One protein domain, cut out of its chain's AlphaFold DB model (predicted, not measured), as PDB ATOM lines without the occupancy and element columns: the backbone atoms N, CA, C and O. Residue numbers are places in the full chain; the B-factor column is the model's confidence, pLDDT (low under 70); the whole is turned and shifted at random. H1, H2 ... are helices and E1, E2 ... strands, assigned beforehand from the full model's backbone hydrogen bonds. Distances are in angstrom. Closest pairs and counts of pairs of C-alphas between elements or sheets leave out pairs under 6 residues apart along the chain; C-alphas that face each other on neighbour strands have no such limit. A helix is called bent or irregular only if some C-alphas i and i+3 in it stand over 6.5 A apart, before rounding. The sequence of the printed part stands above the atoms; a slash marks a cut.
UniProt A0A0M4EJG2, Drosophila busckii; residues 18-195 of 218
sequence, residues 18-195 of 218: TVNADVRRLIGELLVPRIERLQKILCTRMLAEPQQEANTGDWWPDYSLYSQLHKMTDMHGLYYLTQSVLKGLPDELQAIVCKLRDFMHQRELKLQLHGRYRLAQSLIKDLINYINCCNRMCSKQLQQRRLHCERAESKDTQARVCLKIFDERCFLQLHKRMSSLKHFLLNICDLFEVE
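AT A GLANCE: This is residues 18 to 195 of the 218 residues of a protein of Drosophila busckii (UniProt A0A0M4EJG2). What shape do these atoms make? They make a rod of lengthwise helices: H4 and H5 form a long helical hairpin, with bent H1 and the shorter H2 and H3 alongside. H1b, H2, H4 and H5 are an up-and-down bundle, each running against the one before, and a small hairpin of E1 and E2 lies towards one end. What is printed? The 178 residues, mostly helix by class, include five named helices and three named strands, in the order H1 E1 E2 H2 H3 H4 H5 E3, with E1 and E2 antiparallel. The whole is loose, radius of gyration of the C-alphas 21.1 A, spanning 75 by 28 by 22 A.

HOW THE PARTS SIT: How is the sheet paired? E1, residues 45 to 48, and E2, residues 63 to 66, are an antiparallel hairpin; N 45 and O 66, 2.8 A apart, are within hydrogen-bond range. Which helices touch? H4, residues 111 to 152, and H5, residues 157 to 191, touch at a shallow tilt of 16 degrees, opposite ways, closest at C-alphas 152 and 159, 4.7 A. With residues 131 to 142 alone H4 touches H2, residues 75 to 86, closest at C-alphas 138 and 79, 5.7 A; with 114 to 132 alone it touches H3, residues 89 to 105, closest at C-alphas 128 and 90, 5.0 A. Where is H1? H1, residues 21 to 42, one helix by its hydrogen bonds, is bent, C-alphas 30 and 33 being 6.5 A apart, into H1a, 21 to 30, and H1b, 33 to 42. H1b touches residues 175 to 186 of H5 alone, closest at C-alphas 35 and 182, 5.6 A; H1a touches H3, closest at C-alphas 30 and 92, 6.6 A. How are the helix backbones? In H1a, H1b, H2, H3, H4 and H5 every O i to N i+4 pair is within hydrogen-bond range.

IN THESE COORDINATES: Where do the longest helices run? H4 runs 60.9 A from C-alpha 111 at (-20.118, -52.029, 3.625), and H5 51.2 A to C-alpha 191 at (-33.090, -38.880, 0.805). Where is E3? E3, residues 192 to 194, pairs with no named strand; its residues 193 to 194 pair with residues 18 to 19, parallel.

THE WHOLE: Is anything cut or long? The printed part has no cut, and the link from E1 to E2, 14 residues, is long. Where is confidence low? The 19 residues with pLDDT under 70 include 50 to 59 and 70 to 73.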
ATOM      1  N   THR A  18     -32.866 -45.918   4.274       86.44
ATOM      2  CA  THR A  18     -33.837 -46.355   5.283       86.44
ATOM      3  C   THR A  18     -33.343 -46.049   6.694       86.44
ATOM      4  O   THR A  18     -32.389 -46.666   7.168       86.44
ATOM      5  N   VAL A  19     -34.003 -45.137   7.394       84.69
ATOM      6  CA  VAL A  19     -33.686 -44.757   8.777       84.69
ATOM      7  C   VAL A  19     -34.811 -45.161   9.722       84.69
ATOM      8  O   VAL A  19     -35.938 -45.415   9.298       84.69
ATOM      9  N   ASN A  20     -34.530 -45.198  11.023       83.62
ATOM     10  CA  ASN A  20     -35.589 -45.386  12.009       83.62
ATOM     11  C   ASN A  20     -36.585 -44.203  12.004       83.62
ATOM     12  O   ASN A  20     -36.298 -43.101  11.518       83.62
ATOM     13  N   ALA A  21     -37.769 -44.432  12.575       87.00
ATOM     14  CA  ALA A  21     -38.831 -43.431  12.624       87.00
ATOM     15  C   ALA A  21     -38.399 -42.140  13.345       87.00
ATOM     16  O   ALA A  21     -38.770 -41.050  12.914       87.00
ATOM     17  N   ASP A  22     -37.563 -42.242  14.384       84.94
ATOM     18  CA  ASP A  22     -37.087 -41.081  15.143       84.94
ATOM     19  C   ASP A  22     -36.211 -40.141  14.310       84.94
ATOM     20  O   ASP A  22     -36.419 -38.928  14.337       84.94
ATOM     21  N   VAL A  23     -35.258 -40.676  13.538       86.00
ATOM     22  CA  VAL A  23     -34.416 -39.869  12.642       86.00
ATOM     23  C   VAL A  23     -35.274 -39.234  11.554       86.00
ATOM     24  O   VAL A  23     -35.108 -38.050  11.256       86.00
ATOM     25  N   ARG A  24     -36.231 -39.977  10.982       89.81
ATOM     26  CA  ARG A  24     -37.110 -39.423   9.947       89.81
ATOM     27  C   ARG A  24     -38.028 -38.324  10.480       89.81
ATOM     28  O   ARG A  24     -38.243 -37.333   9.772       89.81
ATOM     29  N   ARG A  25     -38.551 -38.491  11.698       89.19
ATOM     30  CA  ARG A  25     -39.353 -37.482  12.397       89.19
ATOM     31  C   ARG A  25     -38.519 -36.233  12.655       89.19
ATOM     32  O   ARG A  25     -38.942 -35.156  12.257       89.19
ATOM     33  N   LEU A  26     -37.309 -36.387  13.195       90.00
ATOM     34  CA  LEU A  26     -36.387 -35.276  13.448       90.00
ATOM     35  C   LEU A  26     -36.092 -34.471  12.174       90.00
ATOM     36  O   LEU A  26     -36.140 -33.246  12.187       90.00
ATOM     37  N   ILE A  27     -35.825 -35.149  11.052       89.81
ATOM     38  CA  ILE A  27     -35.607 -34.485   9.757       89.81
ATOM     39  C   ILE A  27     -36.847 -33.681   9.343       89.81
ATOM     40  O   ILE A  27     -36.719 -32.535   8.918       89.81
ATOM     41  N   GLY A  28     -38.043 -34.262   9.480       90.12
ATOM     42  CA  GLY A  28     -39.299 -33.584   9.161       90.12
ATOM     43  C   GLY A  28     -39.540 -32.354  10.037       90.12
ATOM     44  O   GLY A  28     -39.781 -31.268   9.517       90.12
ATOM     45  N   GLU A  29     -39.417 -32.509  11.353       91.81
ATOM     46  CA  GLU A  29     -39.646 -31.451  12.342       91.81
ATOM     47  C   GLU A  29     -38.670 -30.284  12.194       91.81
ATOM     48  O   GLU A  29     -39.062 -29.130  12.356       91.81
ATOM     49  N   LEU A  30     -37.407 -30.561  11.859       90.94
ATOM     50  CA  LEU A  30     -36.390 -29.521  11.736       90.94
ATOM     51  C   LEU A  30     -36.393 -28.863  10.354       90.94
ATOM     52  O   LEU A  30     -36.329 -27.638  10.252       90.94
ATOM     53  N   LEU A  31     -36.468 -29.640   9.270       92.56
ATOM     54  CA  LEU A  31     -36.230 -29.101   7.927       92.56
ATOM     55  C   LEU A  31     -37.495 -28.567   7.248       92.56
ATOM     56  O   LEU A  31     -37.405 -27.573   6.523       92.56
ATOM     57  N   VAL A  32     -38.673 -29.156   7.486       91.31
ATOM     58  CA  VAL A  32     -39.922 -28.715   6.829       91.31
ATOM     59  C   VAL A  32     -40.284 -27.271   7.202       91.31
ATOM     60  O   VAL A  32     -40.444 -26.458   6.284       91.31
ATOM     61  N   PRO A  33     -40.283 -26.862   8.489       92.50
ATOM     62  CA  PRO A  33     -40.570 -25.470   8.843       92.50
ATOM     63  C   PRO A  33     -39.554 -24.484   8.250       92.50
ATOM     64  O   PRO A  33     -39.872 -23.328   7.962       92.50
ATOM     65  N   ARG A  34     -38.306 -24.923   8.045       92.44
ATOM     66  CA  ARG A  34     -37.245 -24.105   7.439       92.44
ATOM     67  C   ARG A  34     -37.492 -23.900   5.950       92.44
ATOM     68  O   ARG A  34     -37.353 -22.778   5.466       92.44
ATOM     69  N   ILE A  35     -37.925 -24.941   5.242       93.94
ATOM     70  CA  ILE A  35     -38.320 -24.875   3.829       93.94
ATOM     71  C   ILE A  35     -39.481 -23.894   3.633       93.94
ATOM     72  O   ILE A  35     -39.433 -23.060   2.726       93.94
ATOM     73  N   GLU A  36     -40.491 -23.931   4.502       91.94
ATOM     74  CA  GLU A  36     -41.627 -23.001   4.455       91.94
ATOM     75  C   GLU A  36     -41.194 -21.550   4.683       91.94
ATOM     76  O   GLU A  36     -41.614 -20.637   3.970       91.94
ATOM     77  N   ARG A  37     -40.302 -21.312   5.649       91.25
ATOM     78  CA  ARG A  37     -39.755 -19.972   5.894       91.25
ATOM     79  C   ARG A  37     -38.903 -19.470   4.726       91.25
ATOM     80  O   ARG A  37     -39.013 -18.301   4.363       91.25
ATOM     81  N   LEU A  38     -38.109 -20.336   4.096       92.88
ATOM     82  CA  LEU A  38     -37.375 -19.997   2.871       92.88
ATOM     83  C   LEU A  38     -38.325 -19.671   1.716       92.88
ATOM     84  O   LEU A  38     -38.061 -18.744   0.954       92.88
ATOM     85  N   GLN A  39     -39.458 -20.371   1.606       91.06
ATOM     86  CA  GLN A  39     -40.479 -20.048   0.612       91.06
ATOM     87  C   GLN A  39     -41.005 -18.619   0.789       91.06
ATOM     88  O   GLN A  39     -41.195 -17.927  -0.209       91.06
ATOM     89  N   LYS A  40     -41.172 -18.140   2.029       87.56
ATOM     90  CA  LYS A  40     -41.592 -16.750   2.286       87.56
ATOM     91  C   LYS A  40     -40.613 -15.742   1.686       87.56
ATOM     92  O   LYS A  40     -41.057 -14.807   1.026       87.56
ATOM     93  N   ILE A  41     -39.306 -15.971   1.841       89.56
ATOM     94  CA  ILE A  41     -38.251 -15.144   1.229       89.56
ATOM     95  C   ILE A  41     -38.342 -15.197  -0.303       89.56
ATOM     96  O   ILE A  41     -38.307 -14.166  -0.969       89.56
ATOM     97  N   LEU A  42     -38.532 -16.385  -0.878       91.56
ATOM     98  CA  LEU A  42     -38.588 -16.577  -2.334       91.56
ATOM     99  C   LEU A  42     -39.849 -16.009  -3.000       91.56
ATOM    100  O   LEU A  42     -39.835 -15.725  -4.203       91.56
ATOM    101  N   CYS A  43     -40.922 -15.818  -2.234       89.50
ATOM    102  CA  CYS A  43     -42.126 -15.117  -2.675       89.50
ATOM    103  C   CYS A  43     -41.963 -13.592  -2.706       89.50
ATOM    104  O   CYS A  43     -42.872 -12.909  -3.170       89.50
ATOM    105  N   THR A  44     -40.849 -13.044  -2.213       90.31
ATOM    106  CA  THR A  44     -40.590 -11.606  -2.325       90.31
ATOM    107  C   THR A  44     -40.273 -11.234  -3.780       90.31
ATOM    108  O   THR A  44     -39.787 -12.046  -4.582       90.31
ATOM    109  N   ARG A  45     -40.642 -10.016  -4.163       88.44
ATOM    110  CA  ARG A  45     -40.470  -9.446  -5.498       88.44
ATOM    111  C   ARG A  45     -39.935  -8.033  -5.345       88.44
ATOM    112  O   ARG A  45     -40.423  -7.292  -4.502       88.44
ATOM    113  N   MET A  46     -38.951  -7.682  -6.159       87.62
ATOM    114  CA  MET A  46     -38.508  -6.302  -6.318       87.62
ATOM    115  C   MET A  46     -39.307  -5.696  -7.470       87.62
ATOM    116  O   MET A  46     -39.319  -6.260  -8.564       87.62
ATOM    117  N   LEU A  47     -40.031  -4.612  -7.202       85.19
ATOM    118  CA  LEU A  47     -40.907  -3.940  -8.161       85.19
ATOM    119  C   LEU A  47     -40.452  -2.495  -8.321       85.19
ATOM    120  O   LEU A  47     -40.150  -1.843  -7.323       85.19
ATOM    121  N   ALA A  48     -40.410  -2.008  -9.560       80.44
ATOM    122  CA  ALA A  48     -40.177  -0.593  -9.818       80.44
ATOM    123  C   ALA A  48     -41.378   0.216  -9.314       80.44
ATOM    124  O   ALA A  48     -42.529  -0.138  -9.588       80.44
ATOM    125  N   GLU A  49     -41.115   1.282  -8.566       76.94
ATOM    126  CA  GLU A  49     -42.152   2.210  -8.135       76.94
ATOM    127  C   GLU A  49     -42.559   3.126  -9.296       76.94
ATOM    128  O   GLU A  49     -41.709   3.532 -10.099       76.94
ATOM    129  N   PRO A  50     -43.855   3.460  -9.423       66.38
ATOM    130  CA  PRO A  50     -44.285   4.456 -10.392       66.38
ATOM    131  C   PRO A  50     -43.637   5.802 -10.045       66.38
ATOM    132  O   PRO A  50     -43.728   6.252  -8.905       66.38
ATOM    133  N   GLN A  51     -42.988   6.440 -11.025       62.06
ATOM    134  CA  GLN A  51     -42.353   7.748 -10.844       62.06
ATOM    135  C   GLN A  51     -43.394   8.775 -10.374       62.06
ATOM    136  O   GLN A  51     -44.242   9.216 -11.152       62.06
ATOM    137  N   GLN A  52     -43.335   9.157  -9.099       54.62
ATOM    138  CA  GLN A  52     -44.086  10.292  -8.579       54.62
ATOM    139  C   GLN A  52     -43.305  11.567  -8.905       54.62
ATOM    140  O   GLN A  52     -42.327  11.888  -8.245       54.62
ATOM    141  N   GLU A  53     -43.754  12.249  -9.960       53.31
ATOM    142  CA  GLU A  53     -43.336  13.581 -10.415       53.31
ATOM    143  C   GLU A  53     -41.861  13.741 -10.847       53.31
ATOM    144  O   GLU A  53     -40.902  13.536 -10.110       53.31
ATOM    145  N   ALA A  54     -41.686  14.192 -12.091       49.19
ATOM    146  CA  ALA A  54     -40.431  14.301 -12.840       49.19
ATOM    147  C   ALA A  54     -39.408  15.346 -12.319       49.19
ATOM    148  O   ALA A  54     -38.550  15.794 -13.077       49.19
ATOM    149  N   ASN A  55     -39.475  15.756 -11.050       52.06
ATOM    150  CA  ASN A  55     -38.737  16.913 -10.527       52.06
ATOM    151  C   ASN A  55     -37.462  16.588  -9.729       52.06
ATOM    152  O   ASN A  55     -36.815  17.502  -9.222       52.06
ATOM    153  N   THR A  56     -37.055  15.321  -9.613       57.12
ATOM    154  CA  THR A  56     -35.871  14.934  -8.815       57.12
ATOM    155  C   THR A  56     -34.589  14.722  -9.625       57.12
ATOM    156  O   THR A  56     -33.537  14.501  -9.024       57.12
ATOM    157  N   GLY A  57     -34.637  14.804 -10.962       57.25
ATOM    158  CA  GLY A  57     -33.465  14.645 -11.842       57.25
ATOM    159  C   GLY A  57     -32.856  13.233 -11.878       57.25
ATOM    160  O   GLY A  57     -31.946  12.975 -12.665       57.25
ATOM    161  N   ASP A  58     -33.364  12.300 -11.069       63.22
ATOM    162  CA  ASP A  58     -32.948  10.899 -11.057       63.22
ATOM    163  C   ASP A  58     -33.738  10.120 -12.114       63.22
ATOM    164  O   ASP A  58     -34.899   9.767 -11.929       63.22
ATOM    165  N   TRP A  59     -33.089   9.816 -13.236       67.94
ATOM    166  CA  TRP A  59     -33.681   9.015 -14.311       67.94
ATOM    167  C   TRP A  59     -33.764   7.511 -13.982       67.94
ATOM    168  O   TRP A  59     -34.399   6.759 -14.720       67.94
ATOM    169  N   TRP A  60     -33.132   7.054 -12.890       71.12
ATOM    170  CA  TRP A  60     -33.131   5.646 -12.479       71.12
ATOM    171  C   TRP A  60     -34.318   5.322 -11.557       71.12
ATOM    172  O   TRP A  60     -34.453   5.976 -10.515       71.12
ATOM    173  N   PRO A  61     -35.137   4.296 -11.867       68.69
ATOM    174  CA  PRO A  61     -36.358   3.992 -11.121       68.69
ATOM    175  C   PRO A  61     -36.068   3.603  -9.667       68.69
ATOM    176  O   PRO A  61     -35.075   2.929  -9.382       68.69
ATOM    177  N   ASP A  62     -36.931   4.030  -8.748       73.94
ATOM    178  CA  ASP A  62     -36.946   3.513  -7.380       73.94
ATOM    179  C   ASP A  62     -37.551   2.108  -7.348       73.94
ATOM    180  O   ASP A  62     -38.344   1.735  -8.214       73.94
ATOM    181  N   TYR A  63     -37.143   1.312  -6.360       76.62
ATOM    182  CA  TYR A  63     -37.610  -0.060  -6.201       76.62
ATOM    183  C   TYR A  63     -38.123  -0.294  -4.790       76.62
ATOM    184  O   TYR A  63     -37.446   0.016  -3.810       76.62
ATOM    185  N   SER A  64     -39.270  -0.956  -4.714       79.50
ATOM    186  CA  SER A  64     -39.845  -1.455  -3.475       79.50
ATOM    187  C   SER A  64     -39.789  -2.976  -3.435       79.50
ATOM    188  O   SER A  64     -39.894  -3.658  -4.461       79.50
ATOM    189  N   LEU A  65     -39.650  -3.530  -2.230       81.81
ATOM    190  CA  LEU A  65     -39.829  -4.960  -2.022       81.81
ATOM    191  C   LEU A  65     -41.283  -5.251  -1.669       81.81
ATOM    192  O   LEU A  65     -41.861  -4.648  -0.776       81.81
ATOM    193  N   TYR A  66     -41.866  -6.218  -2.360       81.06
ATOM    194  CA  TYR A  66     -43.228  -6.669  -2.138       81.06
ATOM    195  C   TYR A  66     -43.245  -8.160  -1.818       81.06
ATOM    196  O   TYR A  66     -42.586  -8.966  -2.475       81.06
ATOM    197  N   SER A  67     -44.034  -8.553  -0.822       76.00
ATOM    198  CA  SER A  67     -44.382  -9.950  -0.581       76.00
ATOM    199  C   SER A  67     -45.839 -10.051  -0.175       76.00
ATOM    200  O   SER A  67     -46.291  -9.362   0.734       76.00
ATOM    201  N   GLN A  68     -46.564 -10.978  -0.797       71.50
ATOM    202  CA  GLN A  68     -47.938 -11.306  -0.403       71.50
ATOM    203  C   GLN A  68     -48.009 -11.951   0.993       71.50
ATOM    204  O   GLN A  68     -49.081 -12.032   1.580       71.50
ATOM    205  N   LEU A  69     -46.876 -12.429   1.522       71.19
ATOM    206  CA  LEU A  69     -46.811 -13.212   2.759       71.19
ATOM    207  C   LEU A  69     -46.306 -12.416   3.971       71.19
ATOM    208  O   LEU A  69     -46.398 -12.917   5.089       71.19
ATOM    209  N   HIS A  70     -45.720 -11.231   3.772       66.44
ATOM    210  CA  HIS A  70     -45.223 -10.374   4.856       66.44
ATOM    211  C   HIS A  70     -44.945  -8.947   4.370       66.44
ATOM    212  O   HIS A  70     -44.533  -8.734   3.233       66.44
ATOM    213  N   LYS A  71     -45.111  -7.964   5.261       62.53
ATOM    214  CA  LYS A  71     -44.708  -6.582   4.989       62.53
ATOM    215  C   LYS A  71     -43.186  -6.489   5.073       62.53
ATOM    216  O   LYS A  71     -42.612  -6.713   6.136       62.53
ATOM    217  N   MET A  72     -42.547  -6.164   3.960       68.00
ATOM    218  CA  MET A  72     -41.120  -5.878   3.895       68.00
ATOM    219  C   MET A  72     -40.951  -4.611   3.081       68.00
ATOM    220  O   MET A  72     -41.587  -4.480   2.046       68.00
ATOM    221  N   THR A  73     -40.169  -3.668   3.583       64.81
ATOM    222  CA  THR A  73     -40.076  -2.327   2.996       64.81
ATOM    223  C   THR A  73     -38.781  -2.125   2.223       64.81
ATOM    224  O   THR A  73     -38.745  -1.289   1.333       64.81
ATOM    225  N   ASP A  74     -37.724  -2.887   2.524       81.25
ATOM    226  CA  ASP A  74     -36.415  -2.693   1.908       81.25
ATOM    227  C   ASP A  74     -35.496  -3.929   1.976       81.25
ATOM    228  O   ASP A  74     -35.776  -4.941   2.631       81.25
ATOM    229  N   MET A  75     -34.354  -3.828   1.290       88.06
ATOM    230  CA  MET A  75     -33.311  -4.858   1.276       88.06
ATOM    231  C   MET A  75     -32.721  -5.144   2.658       88.06
ATOM    232  O   MET A  75     -32.300  -6.272   2.919       88.06
ATOM    233  N   HIS A  76     -32.703  -4.158   3.558       87.88
ATOM    234  CA  HIS A  76     -32.246  -4.358   4.928       87.88
ATOM    235  C   HIS A  76     -33.134  -5.385   5.641       87.88
ATOM    236  O   HIS A  76     -32.630  -6.404   6.119       87.88
ATOM    237  N   GLY A  77     -34.455  -5.186   5.616       87.25
ATOM    238  CA  GLY A  77     -35.424  -6.129   6.172       87.25
ATOM    239  C   GLY A  77     -35.291  -7.538   5.586       87.25
ATOM    240  O   GLY A  77     -35.328  -8.521   6.332       87.25
ATOM    241  N   LEU A  78     -35.042  -7.651   4.278       90.69
ATOM    242  CA  LEU A  78     -34.861  -8.943   3.608       90.69
ATOM    243  C   LEU A  78     -33.628  -9.705   4.103       90.69
ATOM    244  O   LEU A  78     -33.691 -10.921   4.323       90.69
ATOM    245  N   TYR A  79     -32.513  -9.011   4.321       92.50
ATOM    246  CA  TYR A  79     -31.321  -9.634   4.884       92.50
ATOM    247  C   TYR A  79     -31.543 -10.106   6.319       92.50
ATOM    248  O   TYR A  79     -31.211 -11.252   6.625       92.50
ATOM    249  N   TYR A  80     -32.162  -9.290   7.175       90.00
ATOM    250  CA  TYR A  80     -32.470  -9.693   8.552       90.00
ATOM    251  C   TYR A  80     -33.421 -10.887   8.611       90.00
ATOM    252  O   TYR A  80     -33.179 -11.836   9.362       90.00
ATOM    253  N   LEU A  81     -34.470 -10.882   7.784       90.44
ATOM    254  CA  LEU A  81     -35.378 -12.016   7.661       90.44
ATOM    255  C   LEU A  81     -34.613 -13.276   7.245       90.44
ATOM    256  O   LEU A  81     -34.763 -14.322   7.872       90.44
ATOM    257  N   THR A  82     -33.745 -13.167   6.238       93.25
ATOM    258  CA  THR A  82     -32.912 -14.286   5.787       93.25
ATOM    259  C   THR A  82     -32.043 -14.819   6.922       93.25
ATOM    260  O   THR A  82     -32.069 -16.015   7.203       93.25
ATOM    261  N   GLN A  83     -31.308 -13.956   7.623       94.19
ATOM    262  CA  GLN A  83     -30.446 -14.374   8.732       94.19
ATOM    263  C   GLN A  83     -31.237 -15.046   9.856       94.19
ATOM    264  O   GLN A  83     -30.795 -16.060  10.393       94.19
ATOM    265  N   SER A  84     -32.430 -14.535  10.165       92.56
ATOM    266  CA  SER A  84     -33.345 -15.144  11.133       92.56
ATOM    267  C   SER A  84     -33.773 -16.560  10.719       92.56
ATOM    268  O   SER A  84     -33.798 -17.470  11.548       92.56
ATOM    269  N   VAL A  85     -34.041 -16.788   9.429       92.69
ATOM    270  CA  VAL A  85     -34.386 -18.121   8.904       92.69
ATOM    271  C   VAL A  85     -33.208 -19.094   8.978       92.69
ATOM    272  O   VAL A  85     -33.416 -20.255   9.337       92.69
ATOM    273  N   LEU A  86     -31.994 -18.628   8.670       94.62
ATOM    274  CA  LEU A  86     -30.770 -19.441   8.683       94.62
ATOM    275  C   LEU A  86     -30.241 -19.727  10.095       94.62
ATOM    276  O   LEU A  86     -29.473 -20.671  10.282       94.62
ATOM    277  N   LYS A  87     -30.617 -18.916  11.087       93.88
ATOM    278  CA  LYS A  87     -30.158 -19.058  12.471       93.88
ATOM    279  C   LYS A  87     -30.573 -20.416  13.049       93.88
ATOM    280  O   LYS A  87     -31.740 -20.797  12.977       93.88
ATOM    281  N   GLY A  88     -29.609 -21.122  13.640       92.62
ATOM    282  CA  GLY A  88     -29.799 -22.434  14.273       92.62
ATOM    283  C   GLY A  88     -29.862 -23.618  13.304       92.62
ATOM    284  O   GLY A  88     -29.625 -24.744  13.721       92.62
ATOM    285  N   LEU A  89     -30.083 -23.390  12.004       94.25
ATOM    286  CA  LEU A  89     -30.128 -24.468  11.011       94.25
ATOM    287  C   LEU A  89     -28.817 -25.282  10.913       94.25
ATOM    288  O   LEU A  89     -28.893 -26.501  10.765       94.25
ATOM    289  N   PRO A  90     -27.614 -24.678  11.013       96.19
ATOM    290  CA  PRO A  90     -26.366 -25.439  11.102       96.19
ATOM    291  C   PRO A  90     -26.348 -26.450  12.253       96.19
ATOM    292  O   PRO A  90     -25.943 -27.595  12.056       96.19
ATOM    293  N   ASP A  91     -26.823 -26.041  13.428       95.44
ATOM    294  CA  ASP A  91     -26.825 -26.866  14.636       95.44
ATOM    295  C   ASP A  91     -27.874 -27.984  14.531       95.44
ATOM    296  O   ASP A  91     -27.605 -29.137  14.866       95.44
ATOM    297  N   GLU A  92     -29.045 -27.666  13.971       93.44
ATOM    298  CA  GLU A  92     -30.110 -28.623  13.647       93.44
ATOM    299  C   GLU A  92     -29.618 -29.719  12.686       93.44
ATOM    300  O   GLU A  92     -29.808 -30.915  12.927       93.44
ATOM    301  N   LEU A  93     -28.914 -29.335  11.616       94.31
ATOM    302  CA  LEU A  93     -28.307 -30.278  10.674       94.31
ATOM    303  C   LEU A  93     -27.193 -31.107  11.326       94.31
ATOM    304  O   LEU A  93     -27.064 -32.302  11.051       94.31
ATOM    305  N   GLN A  94     -26.410 -30.504  12.220       94.94
ATOM    306  CA  GLN A  94     -25.381 -31.212  12.971       94.94
ATOM    307  C   GLN A  94     -25.993 -32.264  13.911       94.94
ATOM    308  O   GLN A  94     -25.457 -33.371  14.013       94.94
ATOM    309  N   ALA A  95     -27.140 -31.973  14.530       93.25
ATOM    310  CA  ALA A  95     -27.884 -32.934  15.341       93.25
ATOM    311  C   ALA A  95     -28.367 -34.137  14.511       93.25
ATOM    312  O   ALA A  95     -28.215 -35.283  14.945       93.25
ATOM    313  N   ILE A  96     -28.857 -33.902  13.286       91.56
ATOM    314  CA  ILE A  96     -29.225 -34.972  12.343       91.56
ATOM    315  C   ILE A  96     -28.007 -35.851  12.020       91.56
ATOM    316  O   ILE A  96     -28.102 -37.078  12.064       91.56
ATOM    317  N   VAL A  97     -26.836 -35.255  11.756       92.38
ATOM    318  CA  VAL A  97     -25.592 -36.007  11.493       92.38
ATOM    319  C   VAL A  97     -25.197 -36.893  12.676       92.38
ATOM    320  O   VAL A  97     -24.766 -38.028  12.454       92.38
ATOM    321  N   CYS A  98     -25.330 -36.398  13.908       91.19
ATOM    322  CA  CYS A  98     -25.047 -37.176  15.115       91.19
ATOM    323  C   CYS A  98     -26.004 -38.367  15.239       91.19
ATOM    324  O   CYS A  98     -25.544 -39.501  15.329       91.19
ATOM    325  N   LYS A  99     -27.316 -38.148  15.097       89.06
ATOM    326  CA  LYS A  99     -28.308 -39.234  15.160       89.06
ATOM    327  C   LYS A  99     -28.135 -40.279  14.056       89.06
ATOM    328  O   LYS A  99     -28.253 -41.472  14.317       89.06
ATOM    329  N   LEU A 100     -27.786 -39.855  12.840       88.31
ATOM    330  CA  LEU A 100     -27.440 -40.772  11.746       88.31
ATOM    331  C   LEU A 100     -26.194 -41.605  12.065       88.31
ATOM    332  O   LEU A 100     -26.099 -42.761  11.665       88.31
ATOM    333  N   ARG A 101     -25.221 -41.021  12.769       87.88
ATOM    334  CA  ARG A 101     -24.017 -41.736  13.193       87.88
ATOM    335  C   ARG A 101     -24.349 -42.795  14.234       87.88
ATOM    336  O   ARG A 101     -23.882 -43.918  14.078       87.88
ATOM    337  N   ASP A 102     -25.154 -42.450  15.231       86.69
ATOM    338  CA  ASP A 102     -25.582 -43.380  16.278       86.69
ATOM    339  C   ASP A 102     -26.348 -44.561  15.668       86.69
ATOM    340  O   ASP A 102     -26.035 -45.716  15.951       86.69
ATOM    341  N   PHE A 103     -27.262 -44.276  14.732       84.25
ATOM    342  CA  PHE A 103     -27.998 -45.293  13.975       84.25
ATOM    343  C   PHE A 103     -27.072 -46.264  13.227       84.25
ATOM    344  O   PHE A 103     -27.304 -47.470  13.236       84.25
ATOM    345  N   MET A 104     -26.001 -45.761  12.602       83.69
ATOM    346  CA  MET A 104     -25.019 -46.622  11.936       83.69
ATOM    347  C   MET A 104     -24.203 -47.470  12.914       83.69
ATOM    348  O   MET A 104     -23.922 -48.616  12.600       83.69
ATOM    349  N   HIS A 105     -23.809 -46.934  14.075       81.69
ATOM    350  CA  HIS A 105     -23.003 -47.690  15.048       81.69
ATOM    351  C   HIS A 105     -23.800 -48.820  15.704       81.69
ATOM    352  O   HIS A 105     -23.229 -49.845  16.056       81.69
ATOM    353  N   GLN A 106     -25.115 -48.648  15.850       79.38
ATOM    354  CA  GLN A 106     -26.006 -49.668  16.408       79.38
ATOM    355  C   GLN A 106     -26.288 -50.829  15.444       79.38
ATOM    356  O   GLN A 106     -26.837 -51.843  15.870       79.38
ATOM    357  N   ARG A 107     -25.952 -50.703  14.153       73.38
ATOM    358  CA  ARG A 107     -26.259 -51.716  13.138       73.38
ATOM    359  C   ARG A 107     -25.013 -52.212  12.422       73.38
ATOM    360  O   ARG A 107     -24.241 -51.430  11.875       73.38
ATOM    361  N   GLU A 108     -24.908 -53.526  12.265       67.81
ATOM    362  CA  GLU A 108     -23.969 -54.161  11.333       67.81
ATOM    363  C   GLU A 108     -24.440 -53.973   9.876       67.81
ATOM    364  O   GLU A 108     -24.845 -54.903   9.176       67.81
ATOM    365  N   LEU A 109     -24.454 -52.725   9.397       70.94
ATOM    366  CA  LEU A 109     -24.831 -52.419   8.018       70.94
ATOM    367  C   LEU A 109     -23.774 -52.960   7.046       70.94
ATOM    368  O   LEU A 109     -22.569 -52.807   7.254       70.94
ATOM    369  N   LYS A 110     -24.215 -53.495   5.901       70.19
ATOM    370  CA  LYS A 110     -23.315 -53.883   4.799       70.19
ATOM    371  C   LYS A 110     -22.389 -52.715   4.415       70.19
ATOM    372  O   LYS A 110     -22.822 -51.562   4.377       70.19
ATOM    373  N   LEU A 111     -21.140 -53.012   4.043       69.06
ATOM    374  CA  LEU A 111     -20.118 -52.029   3.625       69.06
ATOM    375  C   LEU A 111     -20.622 -51.012   2.577       69.06
ATOM    376  O   LEU A 111     -20.305 -49.826   2.652       69.06
ATOM    377  N   GLN A 112     -21.456 -51.449   1.627       69.50
ATOM    378  CA  GLN A 112     -22.031 -50.568   0.601       69.50
ATOM    379  C   GLN A 112     -23.036 -49.548   1.166       69.50
ATOM    380  O   GLN A 112     -23.063 -48.401   0.721       69.50
ATOM    381  N   LEU A 113     -23.840 -49.936   2.161       77.25
ATOM    382  CA  LEU A 113     -24.776 -49.030   2.837       77.25
ATOM    383  C   LEU A 113     -24.009 -48.013   3.683       77.25
ATOM    384  O   LEU A 113     -24.293 -46.819   3.597       77.25
ATOM    385  N   HIS A 114     -22.966 -48.457   4.391       80.50
ATOM    386  CA  HIS A 114     -22.042 -47.579   5.114       80.50
ATOM    387  C   HIS A 114     -21.478 -46.457   4.230       80.50
ATOM    388  O   HIS A 114     -21.447 -45.297   4.645       80.50
ATOM    389  N   GLY A 115     -21.076 -46.777   2.994       83.56
ATOM    390  CA  GLY A 115     -20.602 -45.781   2.031       83.56
ATOM    391  C   GLY A 115     -21.649 -44.706   1.714       83.56
ATOM    392  O   GLY A 115     -21.330 -43.516   1.712       83.56
ATOM    393  N   ARG A 116     -22.914 -45.098   1.512       85.75
ATOM    394  CA  ARG A 116     -23.999 -44.151   1.202       85.75
ATOM    395  C   ARG A 116     -24.370 -43.262   2.388       85.75
ATOM    396  O   ARG A 116     -24.577 -42.066   2.198       85.75
ATOM    397  N   TYR A 117     -24.394 -43.798   3.607       88.12
ATOM    398  CA  TYR A 117     -24.633 -42.980   4.800       88.12
ATOM    399  C   TYR A 117     -23.494 -41.991   5.067       88.12
ATOM    400  O   TYR A 117     -23.757 -40.837   5.405       88.12
ATOM    401  N   ARG A 118     -22.232 -42.394   4.863       88.12
ATOM    402  CA  ARG A 118     -21.087 -41.468   4.942       88.12
ATOM    403  C   ARG A 118     -21.199 -40.346   3.913       88.12
ATOM    404  O   ARG A 118     -20.945 -39.191   4.252       88.12
ATOM    405  N   LEU A 119     -21.623 -40.665   2.689       90.44
ATOM    406  CA  LEU A 119     -21.891 -39.657   1.663       90.44
ATOM    407  C   LEU A 119     -22.993 -38.689   2.110       90.44
ATOM    408  O   LEU A 119     -22.795 -37.481   2.039       90.44
ATOM    409  N   ALA A 120     -24.110 -39.193   2.641       91.12
ATOM    410  CA  ALA A 120     -25.190 -38.354   3.162       91.12
ATOM    411  C   ALA A 120     -24.712 -37.421   4.289       91.12
ATOM    412  O   ALA A 120     -25.023 -36.232   4.285       91.12
ATOM    413  N   GLN A 121     -23.887 -37.920   5.215       92.56
ATOM    414  CA  GLN A 121     -23.268 -37.087   6.250       92.56
ATOM    415  C   GLN A 121     -22.350 -36.008   5.662       92.56
ATOM    416  O   GLN A 121     -22.346 -34.885   6.163       92.56
ATOM    417  N   SER A 122     -21.583 -36.324   4.613       93.06
ATOM    418  CA  SER A 122     -20.761 -35.334   3.907       93.06
ATOM    419  C   SER A 122     -21.626 -34.249   3.270       93.06
ATOM    420  O   SER A 122     -21.363 -33.071   3.482       93.06
ATOM    421  N   LEU A 123     -22.710 -34.631   2.587       94.00
ATOM    422  CA  LEU A 123     -23.645 -33.685   1.973       94.00
ATOM    423  C   LEU A 123     -24.280 -32.752   3.011       94.00
ATOM    424  O   LEU A 123     -24.398 -31.552   2.768       94.00
ATOM    425  N   ILE A 124     -24.650 -33.272   4.185       94.31
ATOM    426  CA  ILE A 124     -25.183 -32.438   5.269       94.31
ATOM    427  C   ILE A 124     -24.110 -31.469   5.792       94.31
ATOM    428  O   ILE A 124     -24.409 -30.299   6.027       94.31
ATOM    429  N   LYS A 125     -22.849 -31.899   5.928       94.81
ATOM    430  CA  LYS A 125     -21.740 -31.007   6.315       94.81
ATOM    431  C   LYS A 125     -21.479 -29.914   5.276       94.81
ATOM    432  O   LYS A 125     -21.283 -28.755   5.641       94.81
ATOM    433  N   ASP A 126     -21.523 -30.253   3.994       96.25
ATOM    434  CA  ASP A 126     -21.390 -29.277   2.913       96.25
ATOM    435  C   ASP A 126     -22.542 -28.266   2.938       96.25
ATOM    436  O   ASP A 126     -22.330 -27.065   2.752       96.25
ATOM    437  N   LEU A 127     -23.753 -28.722   3.265       96.25
ATOM    438  CA  LEU A 127     -24.914 -27.860   3.451       96.25
ATOM    439  C   LEU A 127     -24.756 -26.913   4.650       96.25
ATOM    440  O   LEU A 127     -25.059 -25.726   4.530       96.25
ATOM    441  N   ILE A 128     -24.225 -27.397   5.776       96.94
ATOM    442  CA  ILE A 128     -23.874 -26.564   6.938       96.94
ATOM    443  C   ILE A 128     -22.901 -25.451   6.519       96.94
ATOM    444  O   ILE A 128     -23.136 -24.270   6.795       96.94
ATOM    445  N   ASN A 129     -21.842 -25.801   5.785       97.00
ATOM    446  CA  ASN A 129     -20.884 -24.828   5.264       97.00
ATOM    447  C   ASN A 129     -21.554 -23.814   4.327       97.00
ATOM    448  O   ASN A 129     -21.304 -22.609   4.427       97.00
ATOM    449  N   TYR A 130     -22.445 -24.280   3.451       96.88
ATOM    450  CA  TYR A 130     -23.207 -23.429   2.545       96.88
ATOM    451  C   TYR A 130     -24.086 -22.418   3.295       96.88
ATOM    452  O   TYR A 130     -24.088 -21.229   2.956       96.88
ATOM    453  N   ILE A 131     -24.788 -22.852   4.346       96.75
ATOM    454  CA  ILE A 131     -25.624 -21.985   5.190       96.75
ATOM    455  C   ILE A 131     -24.767 -20.933   5.898       96.75
ATOM    456  O   ILE A 131     -25.086 -19.744   5.844       96.75
ATOM    457  N   ASN A 132     -23.632 -21.334   6.474       96.31
ATOM    458  CA  ASN A 132     -22.689 -20.411   7.110       96.31
ATOM    459  C   ASN A 132     -22.129 -19.382   6.116       96.31
ATOM    460  O   ASN A 132     -21.955 -18.207   6.445       96.31
ATOM    461  N   CYS A 133     -21.867 -19.791   4.874       96.00
ATOM    462  CA  CYS A 133     -21.491 -18.881   3.793       96.00
ATOM    463  C   CYS A 133     -22.621 -17.909   3.427       96.00
ATOM    464  O   CYS A 133     -22.349 -16.734   3.181       96.00
ATOM    465  N   CYS A 134     -23.878 -18.359   3.400       95.56
ATOM    466  CA  CYS A 134     -25.026 -17.483   3.160       95.56
ATOM    467  C   CYS A 134     -25.209 -16.462   4.287       95.56
ATOM    468  O   CYS A 134     -25.421 -15.286   4.005       95.56
ATOM    469  N   ASN A 135     -25.053 -16.878   5.544       94.56
ATOM    470  CA  ASN A 135     -25.172 -15.976   6.686       94.56
ATOM    471  C   ASN A 135     -24.068 -14.899   6.679       94.56
ATOM    472  O   ASN A 135     -24.361 -13.709   6.770       94.56
ATOM    473  N   ARG A 136     -22.808 -15.300   6.444       95.25
ATOM    474  CA  ARG A 136     -21.677 -14.363   6.285       95.25
ATOM    475  C   ARG A 136     -21.879 -13.393   5.123       95.25
ATOM    476  O   ARG A 136     -21.556 -12.215   5.246       95.25
ATOM    477  N   MET A 137     -22.422 -13.878   4.005       95.12
ATOM    478  CA  MET A 137     -22.771 -13.024   2.872       95.12
ATOM    479  C   MET A 137     -23.807 -11.972   3.280       95.12
ATOM    480  O   MET A 137     -23.605 -10.809   2.958       95.12
ATOM    481  N   CYS A 138     -24.865 -12.342   4.010       94.75
ATOM    482  CA  CYS A 138     -25.871 -11.379   4.472       94.75
ATOM    483  C   CYS A 138     -25.240 -10.282   5.341       94.75
ATOM    484  O   CYS A 138     -25.444  -9.105   5.063       94.75
ATOM    485  N   SER A 139     -24.393 -10.646   6.313       94.56
ATOM    486  CA  SER A 139     -23.682  -9.663   7.145       94.56
ATOM    487  C   SER A 139     -22.791  -8.734   6.318       94.56
ATOM    488  O   SER A 139     -22.804  -7.521   6.519       94.56
ATOM    489  N   LYS A 140     -22.041  -9.286   5.354       95.62
ATOM    490  CA  LYS A 140     -21.179  -8.495   4.465       95.62
ATOM    491  C   LYS A 140     -21.993  -7.516   3.617       95.62
ATOM    492  O   LYS A 140     -21.614  -6.354   3.510       95.62
ATOM    493  N   GLN A 141     -23.102  -7.972   3.036       94.81
ATOM    494  CA  GLN A 141     -23.944  -7.130   2.188       94.81
ATOM    495  C   GLN A 141     -24.664  -6.048   2.996       94.81
ATOM    496  O   GLN A 141     -24.732  -4.914   2.541       94.81
ATOM    497  N   LEU A 142     -25.110  -6.344   4.222       93.81
ATOM    498  CA  LEU A 142     -25.658  -5.335   5.136       93.81
ATOM    499  C   LEU A 142     -24.645  -4.222   5.438       93.81
ATOM    500  O   LEU A 142     -24.989  -3.042   5.383       93.81
ATOM    501  N   GLN A 143     -23.390  -4.588   5.707       94.38
ATOM    502  CA  GLN A 143     -22.323  -3.616   5.947       94.38
ATOM    503  C   GLN A 143     -22.018  -2.778   4.696       94.38
ATOM    504  O   GLN A 143     -21.890  -1.561   4.790       94.38
ATOM    505  N   GLN A 144     -21.924  -3.409   3.522       94.00
ATOM    506  CA  GLN A 144     -21.686  -2.697   2.262       94.00
ATOM    507  C   GLN A 144     -22.842  -1.757   1.918       94.00
ATOM    508  O   GLN A 144     -22.607  -0.606   1.556       94.00
ATOM    509  N   ARG A 145     -24.084  -2.214   2.106       92.19
ATOM    510  CA  ARG A 145     -25.277  -1.396   1.895       92.19
ATOM    511  C   ARG A 145     -25.265  -0.153   2.771       92.19
ATOM    512  O   ARG A 145     -25.533   0.926   2.263       92.19
ATOM    513  N   ARG A 146     -24.903  -0.281   4.055       91.94
ATOM    514  CA  ARG A 146     -24.787   0.864   4.972       91.94
ATOM    515  C   ARG A 146     -23.853   1.947   4.416       91.94
ATOM    516  O   ARG A 146     -24.239   3.106   4.388       91.94
ATOM    517  N   LEU A 147     -22.684   1.562   3.899       91.12
ATOM    518  CA  LEU A 147     -21.738   2.503   3.282       91.12
ATOM    519  C   LEU A 147     -22.310   3.167   2.018       91.12
ATOM    520  O   LEU A 147     -22.034   4.334   1.750       91.12
ATOM    521  N   HIS A 148     -23.091   2.432   1.222       89.44
ATOM    522  CA  HIS A 148     -23.785   2.997   0.064       89.44
ATOM    523  C   HIS A 148     -24.902   3.966   0.475       89.44
ATOM    524  O   HIS A 148     -25.031   5.013  -0.154       89.44
ATOM    525  N   CYS A 149     -25.655   3.664   1.536       87.62
ATOM    526  CA  CYS A 149     -26.670   4.557   2.099       87.62
ATOM    527  C   CYS A 149     -26.053   5.869   2.603       87.62
ATOM    528  O   CYS A 149     -26.477   6.929   2.161       87.62
ATOM    529  N   GLU A 150     -25.000   5.797   3.424       89.31
ATOM    530  CA  GLU A 150     -24.298   6.976   3.962       89.31
ATOM    531  C   GLU A 150     -23.786   7.904   2.841       89.31
ATOM    532  O   GLU A 150     -23.811   9.125   2.963       89.31
ATOM    533  N   ARG A 151     -23.365   7.343   1.699       86.00
ATOM    534  CA  ARG A 151     -22.962   8.132   0.519       86.00
ATOM    535  C   ARG A 151     -24.156   8.715  -0.233       86.00
ATOM    536  O   ARG A 151     -24.090   9.856  -0.682       86.00
ATOM    537  N   ALA A 152     -25.230   7.947  -0.385       85.25
ATOM    538  CA  ALA A 152     -26.437   8.351  -1.108       85.25
ATOM    539  C   ALA A 152     -27.210   9.488  -0.410       85.25
ATOM    540  O   ALA A 152     -27.916  10.244  -1.078       85.25
ATOM    541  N   GLU A 153     -27.041   9.658   0.905       81.62
ATOM    542  CA  GLU A 153     -27.614  10.771   1.681       81.62
ATOM    543  C   GLU A 153     -27.107  12.153   1.228       81.62
ATOM    544  O   GLU A 153     -27.808  13.153   1.384       81.62
ATOM    545  N   SER A 154     -25.937  12.222   0.583       74.75
ATOM    546  CA  SER A 154     -25.311  13.472   0.114       74.75
ATOM    547  C   SER A 154     -26.006  14.159  -1.079       74.75
ATOM    548  O   SER A 154     -25.482  15.136  -1.608       74.75
ATOM    549  N   LYS A 155     -27.188  13.684  -1.510       66.62
ATOM    550  CA  LYS A 155     -27.919  14.106  -2.729       66.62
ATOM    551  C   LYS A 155     -27.141  13.933  -4.043       66.62
ATOM    552  O   LYS A 155     -27.620  14.371  -5.085       66.62
ATOM    553  N   ASP A 156     -25.992  13.261  -4.022       79.56
ATOM    554  CA  ASP A 156     -25.291  12.849  -5.231       79.56
ATOM    555  C   ASP A 156     -26.103  11.775  -5.976       79.56
ATOM    556  O   ASP A 156     -26.265  10.640  -5.511       79.56
ATOM    557  N   THR A 157     -26.609  12.136  -7.157       81.75
ATOM    558  CA  THR A 157     -27.316  11.228  -8.068       81.75
ATOM    559  C   THR A 157     -26.490   9.976  -8.369       81.75
ATOM    560  O   THR A 157     -27.045   8.877  -8.409       81.75
ATOM    561  N   GLN A 158     -25.165  10.090  -8.520       85.88
ATOM    562  CA  GLN A 158     -24.317   8.933  -8.800       85.88
ATOM    563  C   GLN A 158     -24.315   7.943  -7.626       85.88
ATOM    564  O   GLN A 158     -24.484   6.735  -7.837       85.88
ATOM    565  N   ALA A 159     -24.180   8.429  -6.391       85.75
ATOM    566  CA  ALA A 159     -24.266   7.606  -5.187       85.75
ATOM    567  C   ALA A 159     -25.634   6.916  -5.031       85.75
ATOM    568  O   ALA A 159     -25.677   5.723  -4.707       85.75
ATOM    569  N   ARG A 160     -26.743   7.614  -5.324       83.25
ATOM    570  CA  ARG A 160     -28.097   7.027  -5.307       83.25
ATOM    571  C   ARG A 160     -28.255   5.917  -6.343       83.25
ATOM    572  O   ARG A 160     -28.701   4.825  -5.997       83.25
ATOM    573  N   VAL A 161     -27.819   6.140  -7.585       85.62
ATOM    574  CA  VAL A 161     -27.841   5.113  -8.644       85.62
ATOM    575  C   VAL A 161     -26.990   3.900  -8.254       85.62
ATOM    576  O   VAL A 161     -27.417   2.759  -8.434       85.62
ATOM    577  N   CYS A 162     -25.817   4.116  -7.650       88.94
ATOM    578  CA  CYS A 162     -24.961   3.024  -7.183       88.94
ATOM    579  C   CYS A 162     -25.639   2.162  -6.110       88.94
ATOM    580  O   CYS A 162     -25.533   0.938  -6.173       88.94
ATOM    581  N   LEU A 163     -26.342   2.777  -5.153       89.12
ATOM    582  CA  LEU A 163     -27.114   2.050  -4.142       89.12
ATOM    583  C   LEU A 163     -28.236   1.217  -4.782       89.12
ATOM    584  O   LEU A 163     -28.388   0.048  -4.437       89.12
ATOM    585  N   LYS A 164     -28.971   1.776  -5.753       88.06
ATOM    586  CA  LYS A 164     -30.050   1.064  -6.462       88.06
ATOM    587  C   LYS A 164     -29.523  -0.157  -7.230       88.06
ATOM    588  O   LYS A 164     -30.046  -1.258  -7.072       88.06
ATOM    589  N   ILE A 165     -28.436   0.004  -7.994       89.62
ATOM    590  CA  ILE A 165     -27.776  -1.100  -8.720       89.62
ATOM    591  C   ILE A 165     -27.252  -2.164  -7.746       89.62
ATOM    592  O   ILE A 165     -27.321  -3.366  -8.022       89.62
ATOM    593  N   PHE A 166     -26.687  -1.729  -6.618       92.06
ATOM    594  CA  PHE A 166     -26.219  -2.632  -5.578       92.06
ATOM    595  C   PHE A 166     -27.375  -3.474  -5.025       92.06
ATOM    596  O   PHE A 166     -27.262  -4.700  -5.018       92.06
ATOM    597  N   ASP A 167     -28.484  -2.843  -4.633       91.94
ATOM    598  CA  ASP A 167     -29.653  -3.518  -4.060       91.94
ATOM    599  C   ASP A 167     -30.262  -4.538  -5.044       91.94
ATOM    600  O   ASP A 167     -30.534  -5.673  -4.646       91.94
ATOM    601  N   GLU A 168     -30.366  -4.211  -6.337       90.88
ATOM    602  CA  GLU A 168     -30.864  -5.129  -7.374       90.88
ATOM    603  C   GLU A 168     -29.978  -6.381  -7.532       90.88
ATOM    604  O   GLU A 168     -30.452  -7.523  -7.489       90.88
ATOM    605  N   ARG A 169     -28.658  -6.194  -7.655       93.19
ATOM    606  CA  ARG A 169     -27.701  -7.313  -7.767       93.19
ATOM    607  C   ARG A 169     -27.746  -8.209  -6.534       93.19
ATOM    608  O   ARG A 169     -27.738  -9.440  -6.638       93.19
ATOM    609  N   CYS A 170     -27.802  -7.579  -5.369       93.81
ATOM    610  CA  CYS A 170     -27.891  -8.221  -4.070       93.81
ATOM    611  C   CYS A 170     -29.172  -9.048  -3.918       93.81
ATOM    612  O   CYS A 170     -29.110 -10.195  -3.461       93.81
ATOM    613  N   PHE A 171     -30.308  -8.509  -4.363       93.75
ATOM    614  CA  PHE A 171     -31.594  -9.197  -4.382       93.75
ATOM    615  C   PHE A 171     -31.542 -10.477  -5.222       93.75
ATOM    616  O   PHE A 171     -31.842 -11.564  -4.719       93.75
ATOM    617  N   LEU A 172     -31.075 -10.384  -6.472       93.50
ATOM    618  CA  LEU A 172     -30.966 -11.536  -7.376       93.50
ATOM    619  C   LEU A 172     -30.025 -12.616  -6.822       93.50
ATOM    620  O   LEU A 172     -30.344 -13.811  -6.848       93.50
ATOM    621  N   GLN A 173     -28.874 -12.208  -6.283       95.44
ATOM    622  CA  GLN A 173     -27.908 -13.125  -5.682       95.44
ATOM    623  C   GLN A 173     -28.497 -13.858  -4.469       95.44
ATOM    624  O   GLN A 173     -28.305 -15.072  -4.325       95.44
ATOM    625  N   LEU A 174     -29.211 -13.136  -3.604       95.12
ATOM    626  CA  LEU A 174     -29.851 -13.698  -2.421       95.12
ATOM    627  C   LEU A 174     -30.951 -14.695  -2.805       95.12
ATOM    628  O   LEU A 174     -30.934 -15.828  -2.319       95.12
ATOM    629  N   HIS A 175     -31.839 -14.322  -3.730       94.50
ATOM    630  CA  HIS A 175     -32.901 -15.194  -4.235       94.50
ATOM    631  C   HIS A 175     -32.356 -16.497  -4.812       94.50
ATOM    632  O   HIS A 175     -32.837 -17.580  -4.469       94.50
ATOM    633  N   LYS A 176     -31.308 -16.413  -5.640       95.88
ATOM    634  CA  LYS A 176     -30.657 -17.597  -6.209       95.88
ATOM    635  C   LYS A 176     -30.160 -18.538  -5.111       95.88
ATOM    636  O   LYS A 176     -30.422 -19.736  -5.170       95.88
ATOM    637  N   ARG A 177     -29.489 -18.003  -4.087       95.88
ATOM    638  CA  ARG A 177     -28.953 -18.806  -2.976       95.88
ATOM    639  C   ARG A 177     -30.040 -19.423  -2.108       95.88
ATOM    640  O   ARG A 177     -29.937 -20.594  -1.760       95.88
ATOM    641  N   MET A 178     -31.086 -18.668  -1.779       96.50
ATOM    642  CA  MET A 178     -32.201 -19.191  -0.984       96.50
ATOM    643  C   MET A 178     -32.993 -20.251  -1.751       96.50
ATOM    644  O   MET A 178     -33.433 -21.233  -1.158       96.50
ATOM    645  N   SER A 179     -33.092 -20.114  -3.076       96.44
ATOM    646  CA  SER A 179     -33.689 -21.133  -3.936       96.44
ATOM    647  C   SER A 179     -32.858 -22.412  -3.912       96.44
ATOM    648  O   SER A 179     -33.396 -23.480  -3.625       96.44
ATOM    649  N   SER A 180     -31.540 -22.323  -4.118       96.44
ATOM    650  CA  SER A 180     -30.648 -23.486  -4.015       96.44
ATOM    651  C   SER A 180     -30.721 -24.149  -2.639       96.44
ATOM    652  O   SER A 180     -30.869 -25.365  -2.565       96.44
ATOM    653  N   LEU A 181     -30.695 -23.365  -1.556       96.81
ATOM    654  CA  LEU A 181     -30.813 -23.881  -0.192       96.81
ATOM    655  C   LEU A 181     -32.121 -24.649   0.019       96.81
ATOM    656  O   LEU A 181     -32.095 -25.768   0.528       96.81
ATOM    657  N   LYS A 182     -33.254 -24.081  -0.408       96.12
ATOM    658  CA  LYS A 182     -34.556 -24.749  -0.326       96.12
ATOM    659  C   LYS A 182     -34.526 -26.106  -1.040       96.12
ATOM    660  O   LYS A 182     -34.979 -27.099  -0.479       96.12
ATOM    661  N   HIS A 183     -33.961 -26.162  -2.247       95.38
ATOM    662  CA  HIS A 183     -33.838 -27.411  -3.001       95.38
ATOM    663  C   HIS A 183     -32.915 -28.421  -2.312       95.38
ATOM    664  O   HIS A 183     -33.226 -29.608  -2.295       95.38
ATOM    665  N   PHE A 184     -31.802 -27.981  -1.716       94.94
ATOM    666  CA  PHE A 184     -30.931 -28.878  -0.955       94.94
ATOM    667  C   PHE A 184     -31.641 -29.469   0.263       94.94
ATOM    668  O   PHE A 184     -31.549 -30.672   0.481       94.94
ATOM    669  N   LEU A 185     -32.395 -28.660   1.012       94.69
ATOM    670  CA  LEU A 185     -33.163 -29.141   2.162       94.69
ATOM    671  C   LEU A 185     -34.251 -30.140   1.754       94.69
ATOM    672  O   LEU A 185     -34.403 -31.164   2.415       94.69
ATOM    673  N   LEU A 186     -34.957 -29.885   0.647       94.06
ATOM    674  CA  LEU A 186     -35.917 -30.835   0.077       94.06
ATOM    675  C   LEU A 186     -35.238 -32.152  -0.309       94.06
ATOM    676  O   LEU A 186     -35.681 -33.212   0.112       94.06
ATOM    677  N   ASN A 187     -34.100 -32.092  -1.007       91.69
ATOM    678  CA  ASN A 187     -33.353 -33.296  -1.374       91.69
ATOM    679  C   ASN A 187     -32.885 -34.096  -0.148       91.69
ATOM    680  O   ASN A 187     -32.838 -35.318  -0.222       91.69
ATOM    681  N   ILE A 188     -32.541 -33.438   0.966       91.19
ATOM    682  CA  ILE A 188     -32.231 -34.128   2.225       91.19
ATOM    683  C   ILE A 188     -33.486 -34.788   2.806       91.19
ATOM    684  O   ILE A 188     -33.405 -35.933   3.234       91.19
ATOM    685  N   CYS A 189     -34.641 -34.117   2.792       90.50
ATOM    686  CA  CYS A 189     -35.901 -34.714   3.251       90.50
ATOM    687  C   CYS A 189     -36.277 -35.960   2.436       90.50
ATOM    688  O   CYS A 189     -36.695 -36.961   3.016       90.50
ATOM    689  N   ASP A 190     -36.078 -35.906   1.118       90.12
ATOM    690  CA  ASP A 190     -36.392 -36.988   0.180       90.12
ATOM    691  C   ASP A 190     -35.348 -38.117   0.188       90.12
ATOM    692  O   ASP A 190     -35.598 -39.202  -0.331       90.12
ATOM    693  N   LEU A 191     -34.154 -37.877   0.744       89.94
ATOM    694  CA  LEU A 191     -33.090 -38.880   0.805       89.94
ATOM    695  C   LEU A 191     -33.403 -39.989   1.814       89.94
ATOM    696  O   LEU A 191     -32.888 -41.097   1.665       89.94
ATOM    697  N   PHE A 192     -34.211 -39.700   2.836       88.19
ATOM    698  CA  PHE A 192     -34.446 -40.595   3.963       88.19
ATOM    699  C   PHE A 192     -35.893 -41.098   4.014       88.19
ATOM    700  O   PHE A 192     -36.843 -40.318   4.106       88.19
ATOM    701  N   GLU A 193     -36.049 -42.417   4.046       86.50
ATOM    702  CA  GLU A 193     -37.326 -43.115   4.210       86.50
ATOM    703  C   GLU A 193     -37.379 -43.830   5.559       86.50
ATOM    704  O   GLU A 193     -36.347 -44.196   6.123       86.50
ATOM    705  N   VAL A 194     -38.587 -44.024   6.091       83.44
ATOM    706  CA  VAL A 194     -38.775 -44.826   7.304       83.44
ATOM    707  C   VAL A 194     -38.555 -46.289   6.949       83.44
ATOM    708  O   VAL A 194     -39.129 -46.790   5.985       83.44
ATOM    709  N   GLU A 195     -37.756 -46.981   7.748       74.31
ATOM    710  CA  GLU A 195     -37.676 -48.431   7.699       74.31
ATOM    711  C   GLU A 195     -39.056 -49.032   8.002       74.31
ATOM    712  O   GLU A 195     -39.538 -48.993   9.135       74.31
TER     713      GLU A 195